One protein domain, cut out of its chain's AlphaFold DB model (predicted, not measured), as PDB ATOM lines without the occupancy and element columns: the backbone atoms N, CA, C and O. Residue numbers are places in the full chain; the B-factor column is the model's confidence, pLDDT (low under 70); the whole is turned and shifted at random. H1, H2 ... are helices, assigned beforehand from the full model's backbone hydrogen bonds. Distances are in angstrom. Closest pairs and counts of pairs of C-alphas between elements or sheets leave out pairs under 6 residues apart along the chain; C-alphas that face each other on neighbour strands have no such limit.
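This is residues 177 to 221 of the 221 residues of an uncharacterized protein of Paracoccus jeotgali (UniProt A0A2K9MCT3). Two helices, H1 and the longer H2, meet end to end at a corner as a wide-open L, with one residue, Gly 193, between them. The two arms point away from the corner, and residues 177 to 186 of H1 and residues 201 to 221, of which 201 to 219 belong to H2, stand free. The printed part has 45 residues with two named helices, H1 then H2, and no named strand; its class is all helix. It is extended, with a radius of gyration of the C-alphas of 17.2 A, and the C-alphas span 54 by 23 by 7 A.

H1 is residues 177 to 192, from C-alpha 177 at (126.570, 113.347, 121.586) to C-alpha 192 at (119.708, 133.948, 126.701), 22.3 A from first to last C-alpha. H2 is residues 194 to 219, 37.2 A from first to last C-alpha, and ends with C-alpha 219 at (109.926, 136.407, 163.367).

H1 and H2 are close but not clearly touching, with 2 pairs of C-alphas within 8 A. Their closest C-alphas are those of Glu 190 and Gly 196, 6.7 A apart. Their lines stand at 71 degrees, only just about perpendicular. Their centres are 26.8 A apart. In H1 and H2 every O i to N i+4 pair is within hydrogen-bond range.

The two C-alphas farthest apart are those of Ala 178 and Thr 221, at 54.2 A. The printed part has no cut, and the link from H1 to H2 is tight. Thr 221 is the chain's last residue. The mean pLDDT of the printed part is 90.3, and the model's confidence is low, under 70, at residues 219 to 221.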
ATOM      1  N   THR A 177     125.707 112.240 121.132       79.88
ATOM      2  CA  THR A 177     126.570 113.347 121.586       79.88
ATOM      3  C   THR A 177     126.380 114.617 120.751       79.88
ATOM      4  O   THR A 177     126.284 115.716 121.294       79.88
ATOM      5  N   ALA A 178     126.241 114.483 119.429       83.25
ATOM      6  CA  ALA A 178     125.961 115.606 118.536       83.25
ATOM      7  C   ALA A 178     124.566 116.208 118.784       83.25
ATOM      8  O   ALA A 178     124.421 117.429 118.797       83.25
ATOM      9  N   LEU A 179     123.553 115.365 119.024       86.19
ATOM     10  CA  LEU A 179     122.206 115.818 119.368       86.19
ATOM     11  C   LEU A 179     122.183 116.535 120.722       86.19
ATOM     12  O   LEU A 179     121.562 117.587 120.824       86.19
ATOM     13  N   ARG A 180     122.890 116.022 121.737       86.00
ATOM     14  CA  ARG A 180     123.027 116.690 123.044       86.00
ATOM     15  C   ARG A 180     123.643 118.063 122.911       86.00
ATOM     16  O   ARG A 180     123.072 119.019 123.415       86.00
ATOM     17  N   ASN A 181     124.748 118.175 122.179       87.56
ATOM     18  CA  ASN A 181     125.392 119.465 121.948       87.56
ATOM     19  C   ASN A 181     124.440 120.442 121.248       87.56
ATOM     20  O   ASN A 181     124.290 121.574 121.696       87.56
ATOM     21  N   LEU A 182     123.710 119.983 120.225       90.81
ATOM     22  CA  LEU A 182     122.717 120.809 119.540       90.81
ATOM     23  C   LEU A 182     121.573 121.244 120.471       90.81
ATOM     24  O   LEU A 182     121.173 122.404 120.449       90.81
ATOM     25  N   VAL A 183     121.034 120.330 121.277       90.06
ATOM     26  CA  VAL A 183     119.956 120.626 122.231       90.06
ATOM     27  C   VAL A 183     120.445 121.586 123.314       90.06
ATOM     28  O   VAL A 183     119.752 122.554 123.616       90.06
ATOM     29  N   CYS A 184     121.649 121.384 123.846       90.94
ATOM     30  CA  CYS A 184     122.293 122.297 124.788       90.94
ATOM     31  C   CYS A 184     122.464 123.696 124.191       90.94
ATOM     32  O   CYS A 184     122.162 124.684 124.864       90.94
ATOM     33  N   ASP A 185     122.898 123.794 122.935       92.31
ATOM     34  CA  ASP A 185     123.056 125.073 122.245       92.31
ATOM     35  C   ASP A 185     121.712 125.779 122.045       92.31
ATOM     36  O   ASP A 185     121.614 126.981 122.289       92.31
ATOM     37  N   VAL A 186     120.661 125.042 121.670       92.62
ATOM     38  CA  VAL A 186     119.301 125.588 121.548       92.62
ATOM     39  C   VAL A 186     118.793 126.072 122.904       92.62
ATOM     40  O   VAL A 186     118.388 127.222 123.019       92.62
ATOM     41  N   ILE A 187     118.869 125.249 123.954       92.50
ATOM     42  CA  ILE A 187     118.418 125.635 125.301       92.50
ATOM     43  C   ILE A 187     119.183 126.866 125.788       92.50
ATOM     44  O   ILE A 187     118.585 127.786 126.341       92.50
ATOM     45  N   ARG A 188     120.499 126.922 125.561       92.62
ATOM     46  CA  ARG A 188     121.318 128.080 125.924       92.62
ATOM     47  C   ARG A 188     120.888 129.335 125.162       92.62
ATOM     48  O   ARG A 188     120.812 130.389 125.784       92.62
ATOM     49  N   GLN A 189     120.602 129.238 123.865       92.88
ATOM     50  CA  GLN A 189     120.119 130.367 123.062       92.88
ATOM     51  C   GLN A 189     118.746 130.856 123.539       92.88
ATOM     52  O   GLN A 189     118.565 132.052 123.754       92.88
ATOM     53  N   GLU A 190     117.809 129.942 123.790       92.88
ATOM     54  CA  GLU A 190     116.468 130.278 124.289       92.88
ATOM     55  C   GLU A 190     116.525 130.921 125.688       92.88
ATOM     56  O   GLU A 190     115.873 131.936 125.949       92.88
ATOM     57  N   LEU A 191     117.368 130.395 126.585       94.00
ATOM     58  CA  LEU A 191     117.586 130.954 127.925       94.00
ATOM     59  C   LEU A 191     118.405 132.254 127.936       94.00
ATOM     60  O   LEU A 191     118.470 132.902 128.975       94.00
ATOM     61  N   GLN A 192     119.038 132.648 126.831       91.62
ATOM     62  CA  GLN A 192     119.708 133.948 126.701       91.62
ATOM     63  C   GLN A 192     118.796 135.032 126.111       91.62
ATOM     64  O   GLN A 192     119.156 136.207 126.141       91.62
ATOM     65  N   GLY A 193     117.635 134.657 125.571       92.44
ATOM     66  CA  GLY A 193     116.657 135.588 125.016       92.44
ATOM     67  C   GLY A 193     115.644 136.109 126.041       92.44
ATOM     68  O   GLY A 193     115.800 135.976 127.256       92.44
ATOM     69  N   GLU A 194     114.535 136.647 125.531       93.19
ATOM     70  CA  GLU A 194     113.429 137.179 126.344       93.19
ATOM     71  C   GLU A 194     112.859 136.131 127.322       93.19
ATOM     72  O   GLU A 194     112.452 136.455 128.441       93.19
ATOM     73  N   MET A 195     112.859 134.851 126.931       93.81
ATOM     74  CA  MET A 195     112.421 133.752 127.792       93.81
ATOM     75  C   MET A 195     113.309 133.618 129.036       93.81
ATOM     76  O   MET A 195     112.785 133.469 130.143       93.81
ATOM     77  N   GLY A 196     114.627 133.747 128.884       94.88
ATOM     78  CA  GLY A 196     115.582 133.761 129.991       94.88
ATOM     79  C   GLY A 196     115.368 134.906 130.972       94.88
ATOM     80  O   GLY A 196     115.345 134.695 132.192       94.88
ATOM     81  N   ASP A 197     115.136 136.111 130.451       95.81
ATOM     82  CA  ASP A 197     114.850 137.297 131.263       95.81
ATOM     83  C   ASP A 197     113.564 137.133 132.074       95.81
ATOM     84  O   ASP A 197     113.510 137.470 133.263       95.81
ATOM     85  N   ARG A 198     112.526 136.568 131.450       96.19
ATOM     86  CA  ARG A 198     111.243 136.280 132.099       96.19
ATOM     87  C   ARG A 198     111.387 135.212 133.177       96.19
ATOM     88  O   ARG A 198     110.910 135.426 134.293       96.19
ATOM     89  N   ILE A 199     112.077 134.107 132.885       94.81
ATOM     90  CA  ILE A 199     112.359 133.046 133.864       94.81
ATOM     91  C   ILE A 199     113.133 133.622 135.051       94.81
ATOM     92  O   ILE A 199     112.723 133.436 136.194       94.81
ATOM     93  N   SER A 200     114.191 134.393 134.798       96.56
ATOM     94  CA  SER A 200     115.014 135.006 135.846       96.56
ATOM     95  C   SER A 200     114.217 135.976 136.715       96.56
ATOM     96  O   SER A 200     114.336 135.960 137.941       96.56
ATOM     97  N   ARG A 201     113.373 136.816 136.106       96.81
ATOM     98  CA  ARG A 201     112.496 137.746 136.830       96.81
ATOM     99  C   ARG A 201     111.500 136.998 137.713       96.81
ATOM    100  O   ARG A 201     111.348 137.346 138.884       96.81
ATOM    101  N   ASN A 202     110.863 135.964 137.171       95.44
ATOM    102  CA  ASN A 202     109.897 135.148 137.899       95.44
ATOM    103  C   ASN A 202     110.563 134.395 139.051       95.44
ATOM    104  O   ASN A 202     110.053 134.427 140.168       95.44
ATOM    105  N   LEU A 203     111.735 133.803 138.813       97.00
ATOM    106  CA  LEU A 203     112.501 133.100 139.834       97.00
ATOM    107  C   LEU A 203     112.923 134.047 140.963       97.00
ATOM    108  O   LEU A 203     112.719 133.729 142.128       97.00
ATOM    109  N   ARG A 204     113.427 135.249 140.647       96.00
ATOM    110  CA  ARG A 204     113.743 136.264 141.669       96.00
ATOM    111  C   ARG A 204     112.517 136.655 142.490       96.00
ATOM    112  O   ARG A 204     112.635 136.820 143.700       96.00
ATOM    113  N   ARG A 205     111.352 136.812 141.852       97.62
ATOM    114  CA  ARG A 205     110.100 137.134 142.550       97.62
ATOM    115  C   ARG A 205     109.680 136.001 143.484       97.62
ATOM    116  O   ARG A 205     109.346 136.275 144.631       97.62
ATOM    117  N   ALA A 206     109.740 134.760 143.006       96.62
ATOM    118  CA  ALA A 206     109.415 133.577 143.792       96.62
ATOM    119  C   ALA A 206     110.359 133.429 144.993       96.62
ATOM    120  O   ALA A 206     109.891 133.339 146.121       96.62
ATOM    121  N   ILE A 207     111.675 133.515 144.774       97.00
ATOM    122  CA  ILE A 207     112.676 133.437 145.847       97.00
ATOM    123  C   ILE A 207     112.465 134.557 146.867       97.00
ATOM    124  O   ILE A 207     112.487 134.299 148.064       97.00
ATOM    125  N   ARG A 208     112.243 135.800 146.419       96.12
ATOM    126  CA  ARG A 208     112.007 136.924 147.335       96.12
ATOM    127  C   ARG A 208     110.778 136.684 148.206       96.12
ATOM    128  O   ARG A 208     110.838 136.954 149.399       96.12
ATOM    129  N   HIS A 209     109.692 136.199 147.611       95.94
ATOM    130  CA  HIS A 209     108.473 135.883 148.343       95.94
ATOM    131  C   HIS A 209     108.702 134.755 149.352       95.94
ATOM    132  O   HIS A 209     108.297 134.880 150.499       95.94
ATOM    133  N   GLU A 210     109.399 133.694 148.949       96.31
ATOM    134  CA  GLU A 210     109.685 132.556 149.822       96.31
ATOM    135  C   GLU A 210     110.576 132.951 151.000       96.31
ATOM    136  O   GLU A 210     110.276 132.650 152.150       96.31
ATOM    137  N   VAL A 211     111.640 133.711 150.736       95.12
ATOM    138  CA  VAL A 211     112.519 134.235 151.786       95.12
ATOM    139  C   VAL A 211     111.750 135.168 152.721       95.12
ATOM    140  O   VAL A 211     111.904 135.059 153.933       95.12
ATOM    141  N   ALA A 212     110.899 136.054 152.192       93.06
ATOM    142  CA  ALA A 212     110.065 136.926 153.017       93.06
ATOM    143  C   ALA A 212     109.101 136.119 153.900       93.06
ATOM    144  O   ALA A 212     109.015 136.390 155.094       93.06
ATOM    145  N   ALA A 213     108.447 135.094 153.344       92.12
ATOM    146  CA  ALA A 213     107.540 134.219 154.079       92.12
ATOM    147  C   ALA A 213     108.262 133.445 155.194       92.12
ATOM    148  O   ALA A 213     107.770 133.382 156.319       92.12
ATOM    149  N   VAL A 214     109.453 132.904 154.916       95.00
ATOM    150  CA  VAL A 214     110.272 132.194 155.912       95.00
ATOM    151  C   VAL A 214     110.753 133.142 157.012       95.00
ATOM    152  O   VAL A 214     110.706 132.784 158.187       95.00
ATOM    153  N   ILE A 215     111.187 134.354 156.660       94.00
ATOM    154  CA  ILE A 215     111.609 135.365 157.637       94.00
ATOM    155  C   ILE A 215     110.425 135.799 158.505       94.00
ATOM    156  O   ILE A 215     110.566 135.865 159.720       94.00
ATOM    157  N   GLU A 216     109.256 136.057 157.917       90.00
ATOM    158  CA  GLU A 216     108.051 136.432 158.660       90.00
ATOM    159  C   GLU A 216     107.598 135.313 159.608       90.00
ATOM    160  O   GLU A 216     107.276 135.573 160.768       90.00
ATOM    161  N   ALA A 217     107.615 134.063 159.140       88.06
ATOM    162  CA  ALA A 217     107.310 132.902 159.965       88.06
ATOM    163  C   ALA A 217     108.317 132.738 161.116       88.06
ATOM    164  O   ALA A 217     107.908 132.458 162.240       88.06
ATOM    165  N   GLY A 218     109.609 132.963 160.861       79.50
ATOM    166  CA  GLY A 218     110.666 132.910 161.874       79.50
ATOM    167  C   GLY A 218     110.696 134.105 162.837       79.50
ATOM    168  O   GLY A 218     111.237 133.983 163.927       79.50
ATOM    169  N   LEU A 219     110.111 135.252 162.472       68.25
ATOM    170  CA  LEU A 219     109.926 136.407 163.367       68.25
ATOM    171  C   LEU A 219     108.685 136.280 164.264       68.25
ATOM    172  O   LEU A 219     108.566 137.011 165.245       68.25
ATOM    173  N   LYS A 220     107.745 135.394 163.912       58.97
ATOM    174  CA  LYS A 220     106.522 135.110 164.683       58.97
ATOM    175  C   LYS A 220     106.719 134.051 165.779       58.97
ATOM    176  O   LYS A 220     105.777 133.808 166.535       58.97
ATOM    177  N   THR A 221     107.901 133.441 165.868       51.78
ATOM    178  CA  THR A 221     108.331 132.539 166.953       51.78
ATOM    179  C   THR A 221     109.206 133.265 167.957       51.78
ATOM    180  O   THR A 221     108.993 133.058 169.171       51.78
TER     181      THR A 221